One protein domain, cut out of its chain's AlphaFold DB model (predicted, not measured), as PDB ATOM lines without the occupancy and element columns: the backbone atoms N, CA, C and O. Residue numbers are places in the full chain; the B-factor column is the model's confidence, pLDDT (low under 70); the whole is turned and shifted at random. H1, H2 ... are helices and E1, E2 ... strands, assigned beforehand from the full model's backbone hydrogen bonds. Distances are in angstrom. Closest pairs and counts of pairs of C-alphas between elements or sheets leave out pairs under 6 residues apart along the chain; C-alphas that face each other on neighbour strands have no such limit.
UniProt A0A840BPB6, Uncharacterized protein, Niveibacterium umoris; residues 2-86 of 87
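AT A GLANCE: This is residues 2 to 86 of the 87 residues of an uncharacterized protein of Niveibacterium umoris (UniProt A0A840BPB6). A small three-stranded sheet, H1 and H2 make the three sides of a triangle, with H3 in its middle, packed across one face of the sheet. H1 and H2 meet near residues 3 to 7 and 63 to 64, away from the sheet, whose other face is bare. The 85 printed residues hold three named helices and three named strands, in the order H1 E1 E2 E3 H2 H3; the sheet, E1 E2 E3, is antiparallel and a meander, each strand the antiparallel neighbour of the one before. The class is mixed, helices and strands; the whole is compact, with a radius of gyration of the C-alphas of 12.5 A and spans of 37 by 25 by 19 A.

IN THESE COORDINATES: E1 is residues 23 to 27, E2 residues 33 to 38, 16.5 A long, and E3 residues 41 to 45. H1, residues 2 to 19, runs 26.0 A from C-alpha 2 at (20.805, -17.351, 10.268). H2, residues 48 to 64, is 24.4 A long; H3, residues 69 to 85, runs 24.7 A to C-alpha 85 at (-5.745, -4.902, 12.847).

HOW THE PARTS SIT: In hairpin E1 and E2, N 25 and O 35 are 2.8 A apart; in hairpin E2 and E3, N 36 and O 43 are 2.8 A apart. H2 and H3 are on the same face, two layers with the sheet. H3, at a height of 9.0 A, runs across the strands, at 71 degrees to E2 on the local plane; H2 stands up from the sheet at 55 degrees. H2 and H3 touch at a steep tilt of 54 degrees, opposite ways, closest at C-alphas 57 and 72, 4.9 A. H1 touches H3 with residues 10 to 18 alone, closest at C-alphas 14 and 75, 4.6 A. In H1, H2 and H3 every O i to N i+4 pair is within hydrogen-bond range.

THE WHOLE: C-alphas 2 and 30, the two farthest apart, are 39.3 A apart. The printed part has no cut, and its five links are tight. The pLDDT is under 70 at residues 28 to 32, 64 to 65 and 85 to 86.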
ATOM      1  N   ASP A   2      21.945 -18.164   9.816       72.88
ATOM      2  CA  ASP A   2      20.805 -17.351  10.268       72.88
ATOM      3  C   ASP A   2      20.725 -15.899   9.784       72.88
ATOM      4  O   ASP A   2      19.639 -15.454   9.426       72.88
ATOM      5  N   ALA A   3      21.821 -15.134   9.759       71.88
ATOM      6  CA  ALA A   3      21.735 -13.684   9.516       71.88
ATOM      7  C   ALA A   3      21.143 -13.325   8.138       71.88
ATOM      8  O   ALA A   3      20.370 -12.379   8.022       71.88
ATOM      9  N   LEU A   4      21.446 -14.125   7.110       76.75
ATOM     10  CA  LEU A   4      20.905 -13.941   5.760       76.75
ATOM     11  C   LEU A   4      19.407 -14.257   5.685       76.75
ATOM     12  O   LEU A   4      18.672 -13.539   5.017       76.75
ATOM     13  N   ILE A   5      18.944 -15.283   6.404       82.56
ATOM     14  CA  ILE A   5      17.520 -15.641   6.465       82.56
ATOM     15  C   ILE A   5      16.730 -14.508   7.133       82.56
ATOM     16  O   ILE A   5      15.710 -14.068   6.604       82.56
ATOM     17  N   HIS A   6      17.245 -13.974   8.245       79.06
ATOM     18  CA  HIS A   6      16.637 -12.835   8.932       79.06
ATOM     19  C   HIS A   6      16.647 -11.576   8.054       79.06
ATOM     20  O   HIS A   6      15.628 -10.899   7.940       79.06
ATOM     21  N   ALA A   7      17.759 -11.289   7.370       79.69
ATOM     22  CA  ALA A   7      17.854 -10.164   6.444       79.69
ATOM     23  C   ALA A   7      16.845 -10.272   5.292       79.69
ATOM     24  O   ALA A   7      16.190  -9.290   4.951       79.69
ATOM     25  N   MET A   8      16.684 -11.464   4.708       84.31
ATOM     26  CA  MET A   8      15.709 -11.706   3.644       84.31
ATOM     27  C   MET A   8      14.273 -11.507   4.128       84.31
ATOM     28  O   MET A   8      13.494 -10.864   3.429       84.31
ATOM     29  N   ALA A   9      13.928 -12.002   5.320       84.69
ATOM     30  CA  ALA A   9      12.598 -11.818   5.895       84.69
ATOM     31  C   ALA A   9      12.283 -10.333   6.151       84.69
ATOM     32  O   ALA A   9      11.207  -9.858   5.783       84.69
ATOM     33  N   ILE A  10      13.242  -9.582   6.707       84.06
ATOM     34  CA  ILE A  10      13.112  -8.133   6.929       84.06
ATOM     35  C   ILE A  10      12.927  -7.410   5.592       84.06
ATOM     36  O   ILE A  10      12.001  -6.616   5.459       84.06
ATOM     37  N   SER A  11      13.757  -7.709   4.588       84.62
ATOM     38  CA  SER A  11      13.661  -7.095   3.257       84.62
ATOM     39  C   SER A  11      12.326  -7.381   2.574       84.62
ATOM     40  O   SER A  11      11.705  -6.461   2.055       84.62
ATOM     41  N   GLN A  12      11.857  -8.633   2.586       87.00
ATOM     42  CA  GLN A  12      10.578  -9.005   1.970       87.00
ATOM     43  C   GLN A  12       9.400  -8.308   2.654       87.00
ATOM     44  O   GLN A  12       8.527  -7.765   1.982       87.00
ATOM     45  N   SER A  13       9.398  -8.279   3.989       85.56
ATOM     46  CA  SER A  13       8.365  -7.589   4.760       85.56
ATOM     47  C   SER A  13       8.388  -6.078   4.529       85.56
ATOM     48  O   SER A  13       7.336  -5.476   4.335       85.56
ATOM     49  N   ALA A  14       9.570  -5.463   4.497       83.62
ATOM     50  CA  ALA A  14       9.720  -4.035   4.244       83.62
ATOM     51  C   ALA A  14       9.289  -3.642   2.822       83.62
ATOM     52  O   ALA A  14       8.624  -2.626   2.630       83.62
ATOM     53  N   GLU A  15       9.614  -4.468   1.828       86.88
ATOM     54  CA  GLU A  15       9.193  -4.266   0.445       86.88
ATOM     55  C   GLU A  15       7.670  -4.412   0.300       86.88
ATOM     56  O   GLU A  15       7.031  -3.599  -0.367       86.88
ATOM     57  N   ALA A  16       7.061  -5.396   0.970       84.94
ATOM     58  CA  ALA A  16       5.607  -5.535   1.025       84.94
ATOM     59  C   ALA A  16       4.947  -4.316   1.693       84.94
ATOM     60  O   ALA A  16       3.976  -3.778   1.166       84.94
ATOM     61  N   ALA A  17       5.515  -3.830   2.800       85.50
ATOM     62  CA  ALA A  17       5.044  -2.632   3.486       85.50
ATOM     63  C   ALA A  17       5.105  -1.393   2.582       85.50
ATOM     64  O   ALA A  17       4.153  -0.616   2.525       85.50
ATOM     65  N   ARG A  18       6.188  -1.241   1.813       84.88
ATOM     66  CA  ARG A  18       6.329  -0.155   0.837       84.88
ATOM     67  C   ARG A  18       5.275  -0.236  -0.268       84.88
ATOM     68  O   ARG A  18       4.704   0.789  -0.629       84.88
ATOM     69  N   HIS A  19       5.006  -1.432  -0.794       87.94
ATOM     70  CA  HIS A  19       3.954  -1.644  -1.794       87.94
ATOM     71  C   HIS A  19       2.551  -1.383  -1.241       87.94
ATOM     72  O   HIS A  19       1.709  -0.869  -1.968       87.94
ATOM     73  N   ALA A  20       2.322  -1.660   0.043       84.88
ATOM     74  CA  ALA A  20       1.093  -1.320   0.759       84.88
ATOM     75  C   ALA A  20       0.991   0.176   1.132       84.88
ATOM     76  O   ALA A  20       0.128   0.568   1.915       84.88
ATOM     77  N   GLY A  21       1.901   1.018   0.629       87.31
ATOM     78  CA  GLY A  21       1.881   2.458   0.865       87.31
ATOM     79  C   GLY A  21       2.287   2.877   2.279       87.31
ATOM     80  O   GLY A  21       2.073   4.036   2.636       87.31
ATOM     81  N   ILE A  22       2.887   1.985   3.077       90.25
ATOM     82  CA  ILE A  22       3.326   2.320   4.435       90.25
ATOM     83  C   ILE A  22       4.493   3.311   4.367       90.25
ATOM     84  O   ILE A  22       5.491   3.079   3.680       90.25
ATOM     85  N   ARG A  23       4.386   4.413   5.114       88.44
ATOM     86  CA  ARG A  23       5.438   5.427   5.263       88.44
ATOM     87  C   ARG A  23       5.705   5.703   6.733       88.44
ATOM     88  O   ARG A  23       4.785   5.732   7.541       88.44
ATOM     89  N   VAL A  24       6.973   5.914   7.066       84.75
ATOM     90  CA  VAL A  24       7.414   6.254   8.420       84.75
ATOM     91  C   VAL A  24       8.014   7.651   8.392       84.75
ATOM     92  O   VAL A  24       9.020   7.869   7.718       84.75
ATOM     93  N   GLU A  25       7.403   8.574   9.127       84.75
ATOM     94  CA  GLU A  25       7.811   9.974   9.208       84.75
ATOM     95  C   GLU A  25       8.221  10.312  10.651       84.75
ATOM     96  O   GLU A  25       7.367  10.435  11.538       84.75
ATOM     97  N   PRO A  26       9.533  10.420  10.934       71.69
ATOM     98  CA  PRO A  26      10.001  10.888  12.229       71.69
ATOM     99  C   PRO A  26       9.733  12.392  12.359       71.69
ATOM    100  O   PRO A  26      10.212  13.197  11.561       71.69
ATOM    101  N   HIS A  27       8.990  12.771  13.394       73.50
ATOM    102  CA  HIS A  27       8.708  14.155  13.738       73.50
ATOM    103  C   HIS A  27       9.628  14.576  14.885       73.50
ATOM    104  O   HIS A  27       9.373  14.305  16.061       73.50
ATOM    105  N   PHE A  28      10.706  15.281  14.545       60.56
ATOM    106  CA  PHE A  28      11.610  15.883  15.527       60.56
ATOM    107  C   PHE A  28      11.000  17.173  16.096       60.56
ATOM    108  O   PHE A  28      11.491  18.276  15.865       60.56
ATOM    109  N   THR A  29       9.878  17.050  16.803       59.81
ATOM    110  CA  THR A  29       9.362  18.103  17.687       59.81
ATOM    111  C   THR A  29       9.873  17.867  19.109       59.81
ATOM    112  O   THR A  29      10.485  16.839  19.398       59.81
ATOM    113  N   SER A  30       9.606  18.795  20.032       57.16
ATOM    114  CA  SER A  30      10.016  18.725  21.446       57.16
ATOM    115  C   SER A  30       9.540  17.471  22.212       57.16
ATOM    116  O   SER A  30       9.906  17.311  23.372       57.16
ATOM    117  N   GLN A  31       8.729  16.599  21.595       59.38
ATOM    118  CA  GLN A  31       8.220  15.343  22.161       59.38
ATOM    119  C   GLN A  31       8.743  14.062  21.481       59.38
ATOM    120  O   GLN A  31       8.291  12.987  21.871       59.38
ATOM    121  N   GLU A  32       9.657  14.153  20.503       66.31
ATOM    122  CA  GLU A  32      10.206  13.002  19.755       66.31
ATOM    123  C   GLU A  32       9.108  11.998  19.350       66.31
ATOM    124  O   GLU A  32       8.965  10.917  19.926       66.31
ATOM    125  N   ALA A  33       8.279  12.390  18.383       78.06
ATOM    126  CA  ALA A  33       7.175  11.568  17.898       78.06
ATOM    127  C   ALA A  33       7.523  10.910  16.554       78.06
ATOM    128  O   ALA A  33       8.312  11.432  15.766       78.06
ATOM    129  N   LEU A  34       6.925   9.756  16.271       86.06
ATOM    130  CA  LEU A  34       7.062   9.054  14.997       86.06
ATOM    131  C   LEU A  34       5.679   8.706  14.459       86.06
ATOM    132  O   LEU A  34       4.880   8.090  15.164       86.06
ATOM    133  N   SER A  35       5.415   9.077  13.210       87.56
ATOM    134  CA  SER A  35       4.135   8.823  12.552       87.56
ATOM    135  C   SER A  35       4.290   7.708  11.531       87.56
ATOM    136  O   SER A  35       5.186   7.730  10.686       87.56
ATOM    137  N   ILE A  36       3.416   6.709  11.618       88.38
ATOM    138  CA  ILE A  36       3.312   5.620  10.651       88.38
ATOM    139  C   ILE A  36       2.046   5.861   9.840       88.38
ATOM    140  O   ILE A  36       0.941   5.794  10.372       88.38
ATOM    141  N   HIS A  37       2.209   6.131   8.553       88.75
ATOM    142  CA  HIS A  37       1.118   6.348   7.612       88.75
ATOM    143  C   HIS A  37       0.871   5.070   6.822       88.75
ATOM    144  O   HIS A  37       1.818   4.440   6.357       88.75
ATOM    145  N   SER A  38      -0.392   4.702   6.652       87.12
ATOM    146  CA  SER A  38      -0.828   3.585   5.813       87.12
ATOM    147  C   SER A  38      -2.214   3.877   5.237       87.12
ATOM    148  O   SER A  38      -2.875   4.828   5.659       87.12
ATOM    149  N   GLU A  39      -2.697   3.033   4.326       83.31
ATOM    150  CA  GLU A  39      -4.079   3.117   3.827       83.31
ATOM    151  C   GLU A  39      -5.134   2.928   4.932       83.31
ATOM    152  O   GLU A  39      -6.272   3.368   4.790       83.31
ATOM    153  N   GLN A  40      -4.755   2.310   6.054       79.12
ATOM    154  CA  GLN A  40      -5.625   2.069   7.207       79.12
ATOM    155  C   GLN A  40      -5.699   3.271   8.162       79.12
ATOM    156  O   GLN A  40      -6.518   3.273   9.079       79.12
ATOM    157  N   GLY A  41      -4.858   4.292   7.960       86.38
ATOM    158  CA  GLY A  41      -4.795   5.488   8.795       86.38
ATOM    159  C   GLY A  41      -3.379   5.838   9.256       86.38
ATOM    160  O   GLY A  41      -2.384   5.290   8.770       86.38
ATOM    161  N   VAL A  42      -3.307   6.783  10.196       87.44
ATOM    162  CA  VAL A  42      -2.060   7.284  10.792       87.44
ATOM    163  C   VAL A  42      -1.953   6.799  12.234       87.44
ATOM    164  O   VAL A  42      -2.871   6.998  13.025       87.44
ATOM    165  N   ILE A  43      -0.823   6.181  12.577       87.56
ATOM    166  CA  ILE A  43      -0.476   5.809  13.950       87.56
ATOM    167  C   ILE A  43       0.614   6.753  14.440       87.56
ATOM    168  O   ILE A  43       1.714   6.773  13.887       87.56
ATOM    169  N   GLU A  44       0.328   7.479  15.515       88.00
ATOM    170  CA  GLU A  44       1.315   8.304  16.207       88.00
ATOM    171  C   GLU A  44       1.941   7.528  17.370       88.00
ATOM    172  O   GLU A  44       1.261   7.038  18.277       88.00
ATOM    173  N   LEU A  45       3.265   7.410  17.352       85.94
ATOM    174  CA  LEU A  45       4.064   6.904  18.458       85.94
ATOM    175  C   LEU A  45       4.703   8.097  19.168       85.94
ATOM    176  O   LEU A  45       5.508   8.808  18.576       85.94
ATOM    177  N   ALA A  46       4.360   8.307  20.436       85.31
ATOM    178  CA  ALA A  46       4.914   9.391  21.245       85.31
ATOM    179  C   ALA A  46       6.087   8.917  22.119       85.31
ATOM    180  O   ALA A  46       6.036   7.816  22.686       85.31
ATOM    181  N   GLY A  47       7.106   9.777  22.259       82.12
ATOM    182  CA  GLY A  47       8.197   9.694  23.233       82.12
ATOM    183  C   GLY A  47       8.760   8.277  23.423       82.12
ATOM    184  O   GLY A  47       9.404   7.760  22.509       82.12
ATOM    185  N   PRO A  48       8.498   7.595  24.558       83.69
ATOM    186  CA  PRO A  48       9.079   6.279  24.845       83.69
ATOM    187  C   PRO A  48       8.834   5.227  23.755       83.69
ATOM    188  O   PRO A  48       9.735   4.464  23.420       83.69
ATOM    189  N   ARG A  49       7.641   5.210  23.142       85.56
ATOM    190  CA  ARG A  49       7.305   4.215  22.107       85.56
ATOM    191  C   ARG A  49       8.016   4.496  20.784       85.56
ATOM    192  O   ARG A  49       8.336   3.558  20.057       85.56
ATOM    193  N   ALA A  50       8.269   5.768  20.470       85.56
ATOM    194  CA  ALA A  50       9.058   6.153  19.302       85.56
ATOM    195  C   ALA A  50      10.532   5.763  19.487       85.56
ATOM    196  O   ALA A  50      11.144   5.213  18.572       85.56
ATOM    197  N   VAL A  51      11.079   5.959  20.692       85.94
ATOM    198  CA  VAL A  51      12.440   5.524  21.039       85.94
ATOM    199  C   VAL A  51      12.570   4.002  20.942       85.94
ATOM    200  O   VAL A  51      13.461   3.515  20.250       85.94
ATOM    201  N   GLU A  52      11.647   3.241  21.538       89.00
ATOM    202  CA  GLU A  52      11.631   1.772  21.437       89.00
ATOM    203  C   GLU A  52      11.562   1.287  19.980       89.00
ATOM    204  O   GLU A  52      12.265   0.346  19.595       89.00
ATOM    205  N   PHE A  53      10.746   1.944  19.147       89.31
ATOM    206  CA  PHE A  53      10.662   1.657  17.716       89.31
ATOM    207  C   PHE A  53      12.014   1.854  17.019       89.31
ATOM    208  O   PHE A  53      12.482   0.959  16.305       89.31
ATOM    209  N   LEU A  54      12.659   3.004  17.240       86.12
ATOM    210  CA  LEU A  54      13.941   3.343  16.627       86.12
ATOM    211  C   LEU A  54      15.062   2.413  17.106       86.12
ATOM    212  O   LEU A  54      15.875   1.962  16.297       86.12
ATOM    213  N   GLU A  55      15.086   2.058  18.390       88.44
ATOM    214  CA  GLU A  55      16.035   1.084  18.925       88.44
ATOM    215  C   GLU A  55      15.843  -0.303  18.311       88.44
ATOM    216  O   GLU A  55      16.825  -0.968  17.971       88.44
ATOM    217  N   ARG A  56      14.594  -0.750  18.134       89.12
ATOM    218  CA  ARG A  56      14.301  -2.037  17.491       89.12
ATOM    219  C   ARG A  56      14.738  -2.034  16.029       89.12
ATOM    220  O   ARG A  56      15.430  -2.960  15.611       89.12
ATOM    221  N   ALA A  57      14.424  -0.975  15.282       87.50
ATOM    222  CA  ALA A  57      14.884  -0.810  13.904       87.50
ATOM    223  C   ALA A  57      16.422  -0.794  13.817       87.50
ATOM    224  O   ALA A  57      17.005  -1.458  12.959       87.50
ATOM    225  N   ARG A  58      17.103  -0.119  14.752       86.75
ATOM    226  CA  ARG A  58      18.570  -0.085  14.833       86.75
ATOM    227  C   ARG A  58      19.175  -1.453  15.165       86.75
ATOM    228  O   ARG A  58      20.200  -1.811  14.588       86.75
ATOM    229  N   LYS A  59      18.556  -2.231  16.058       87.62
ATOM    230  CA  LYS A  59      18.974  -3.611  16.365       87.62
ATOM    231  C   LYS A  59      18.848  -4.510  15.136       87.62
ATOM    232  O   LYS A  59      19.792  -5.220  14.813       87.62
ATOM    233  N   LEU A  60      17.724  -4.437  14.419       83.75
ATOM    234  CA  LEU A  60      17.505  -5.194  13.180       83.75
ATOM    235  C   LEU A  60      18.517  -4.818  12.094       83.75
ATOM    236  O   LEU A  60      19.083  -5.698  11.450       83.75
ATOM    237  N   TRP A  61      18.802  -3.523  11.947       81.94
ATOM    238  CA  TRP A  61      19.860  -3.030  11.070       81.94
ATOM    239  C   TRP A  61      21.233  -3.632  11.424       81.94
ATOM    240  O   TRP A  61      21.913  -4.169  10.551       81.94
ATOM    241  N   GLY A  62      21.609  -3.617  12.708       77.94
ATOM    242  CA  GLY A  62      22.884  -4.165  13.184       77.94
ATOM    243  C   GLY A  62      23.003  -5.691  13.085       77.94
ATOM    244  O   GLY A  62      24.100  -6.199  12.873       77.94
ATOM    245  N   LEU A  63      21.891  -6.424  13.205       72.25
ATOM    246  CA  LEU A  63      21.860  -7.888  13.093       72.25
ATOM    247  C   LEU A  63      22.027  -8.372  11.657       72.25
ATOM    248  O   LEU A  63      22.626  -9.419  11.416       72.25
ATOM    249  N   ALA A  64      21.451  -7.635  10.714       67.75
ATOM    250  CA  ALA A  64      21.347  -8.101   9.349       67.75
ATOM    251  C   ALA A  64      22.413  -7.496   8.428       67.75
ATOM    252  O   ALA A  64      22.672  -8.111   7.406       67.75
ATOM    253  N   GLY A  65      23.070  -6.376   8.768       65.00
ATOM    254  CA  GLY A  65      24.273  -5.834   8.096       65.00
ATOM    255  C   GLY A  65      24.125  -5.407   6.621       65.00
ATOM    256  O   GLY A  65      24.904  -4.591   6.139       65.00
ATOM    257  N   VAL A  66      23.118  -5.927   5.917       70.56
ATOM    258  CA  VAL A  66      22.796  -5.711   4.498       70.56
ATOM    259  C   VAL A  66      21.454  -5.009   4.279       70.56
ATOM    260  O   VAL A  66      21.228  -4.460   3.205       70.56
ATOM    261  N   VAL A  67      20.558  -4.985   5.269       78.88
ATOM    262  CA  VAL A  67      19.317  -4.191   5.194       78.88
ATOM    263  C   VAL A  67      19.608  -2.743   5.543       78.88
ATOM    264  O   VAL A  67      20.429  -2.464   6.408       78.88
ATOM    265  N   SER A  68      18.928  -1.802   4.891       84.81
ATOM    266  CA  SER A  68      19.002  -0.396   5.286       84.81
ATOM    267  C   SER A  68      18.184  -0.148   6.557       84.81
ATOM    268  O   SER A  68      17.199  -0.842   6.825       84.81
ATOM    269  N   LEU A  69      18.542   0.890   7.320       84.56
ATOM    270  CA  LEU A  69      17.743   1.336   8.467       84.56
ATOM    271  C   LEU A  69      16.287   1.634   8.065       84.56
ATOM    272  O   LEU A  69      15.366   1.342   8.819       84.56
ATOM    273  N   HIS A  70      16.066   2.149   6.853       84.56
ATOM    274  CA  HIS A  70      14.727   2.392   6.319       84.56
ATOM    275  C   HIS A  70      13.914   1.100   6.140       84.56
ATOM    276  O   HIS A  70      12.762   1.052   6.564       84.56
ATOM    277  N   MET A  71      14.516   0.032   5.601       86.94
ATOM    278  CA  MET A  71      13.842  -1.270   5.503       86.94
ATOM    279  C   MET A  71      13.518  -1.841   6.889       86.94
ATOM    280  O   MET A  71      12.422  -2.347   7.112       86.94
ATOM    281  N   ALA A  72      14.427  -1.695   7.858       87.62
ATOM    282  CA  ALA A  72      14.160  -2.108   9.235       87.62
ATOM    283  C   ALA A  72      12.989  -1.329   9.870       87.62
ATOM    284  O   ALA A  72      12.157  -1.925  10.553       87.62
ATOM    285  N   MET A  73      12.878  -0.020   9.613       89.25
ATOM    286  CA  MET A  73      11.740   0.790  10.068       89.25
ATOM    287  C   MET A  73      10.422   0.365   9.408       89.25
ATOM    288  O   MET A  73       9.419   0.233  10.105       89.25
ATOM    289  N   LEU A  74      10.412   0.106   8.097       89.81
ATOM    290  CA  LEU A  74       9.219  -0.377   7.387       89.81
ATOM    291  C   LEU A  74       8.743  -1.737   7.912       89.81
ATOM    292  O   LEU A  74       7.545  -1.933   8.114       89.81
ATOM    293  N   HIS A  75       9.672  -2.651   8.197       90.81
ATOM    294  CA  HIS A  75       9.354  -3.932   8.823       90.81
ATOM    295  C   HIS A  75       8.699  -3.746  10.203       90.81
ATOM    296  O   HIS A  75       7.610  -4.266  10.444       90.81
ATOM    297  N   CYS A  76       9.307  -2.940  11.084       90.50
ATOM    298  CA  CYS A  76       8.730  -2.628  12.396       90.50
ATOM    299  C   CYS A  76       7.335  -1.989  12.279       90.50
ATOM    300  O   CYS A  76       6.440  -2.311  13.057       90.50
ATOM    301  N   ALA A  77       7.140  -1.086  11.313       89.56
ATOM    302  CA  ALA A  77       5.862  -0.423  11.084       89.56
ATOM    303  C   ALA A  77       4.775  -1.413  10.644       89.56
ATOM    304  O   ALA A  77       3.665  -1.389  11.178       89.56
ATOM    305  N   SER A  78       5.116  -2.334   9.739       89.25
ATOM    306  CA  SER A  78       4.222  -3.410   9.308       89.25
ATOM    307  C   SER A  78       3.800  -4.318  10.464       89.25
ATOM    308  O   SER A  78       2.635  -4.698  10.535       89.25
ATOM    309  N   GLU A  79       4.710  -4.661  11.383       89.25
ATOM    310  CA  GLU A  79       4.367  -5.466  12.562       89.25
ATOM    311  C   GLU A  79       3.413  -4.735  13.517       89.25
ATOM    312  O   GLU A  79       2.532  -5.359  14.108       89.25
ATOM    313  N   ILE A  80       3.591  -3.423  13.698       87.25
ATOM    314  CA  ILE A  80       2.712  -2.612  14.551       87.25
ATOM    315  C   ILE A  80       1.308  -2.548  13.952       87.25
ATOM    316  O   ILE A  80       0.339  -2.792  14.670       87.25
ATOM    317  N   LEU A  81       1.205  -2.278  12.649       83.88
ATOM    318  CA  LEU A  81      -0.072  -2.243  11.935       83.88
ATOM    319  C   LEU A  81      -0.786  -3.596  12.003       83.88
ATOM    320  O   LEU A  81      -1.947  -3.648  12.398       83.88
ATOM    321  N   ALA A  82      -0.069  -4.698  11.750       84.25
ATOM    322  CA  ALA A  82      -0.630  -6.047  11.836       84.25
ATOM    323  C   ALA A  82      -1.208  -6.364  13.228       84.25
ATOM    324  O   ALA A  82      -2.250  -7.012  13.340       84.25
ATOM    325  N   LYS A  83      -0.559  -5.885  14.299       82.94
ATOM    326  CA  LYS A  83      -1.049  -6.047  15.676       82.94
ATOM    327  C   LYS A  83      -2.279  -5.192  15.978       82.94
ATOM    328  O   LYS A  83      -3.094  -5.617  16.786       82.94
ATOM    329  N   GLN A  84      -2.422  -4.017  15.361       72.75
ATOM    330  CA  GLN A  84      -3.607  -3.172  15.548       72.75
ATOM    331  C   GLN A  84      -4.829  -3.694  14.793       72.75
ATOM    332  O   GLN A  84      -5.935  -3.581  15.299       72.75
ATOM    333  N   THR A  85      -4.642  -4.308  13.624       65.81
ATOM    334  CA  THR A  85      -5.745  -4.902  12.847       65.81
ATOM    335  C   THR A  85      -6.275  -6.219  13.415       65.81
ATOM    336  O   THR A  85      -7.318  -6.692  12.979       65.81
ATOM    337  N   ALA A  86      -5.539  -6.848  14.335       62.03
ATOM    338  CA  ALA A  86      -5.917  -8.116  14.962       62.03
ATOM    339  C   ALA A  86      -6.672  -7.942  16.299       62.03
ATOM    340  O   ALA A  86      -6.974  -8.944  16.947       62.03
TER     341      ALA A  86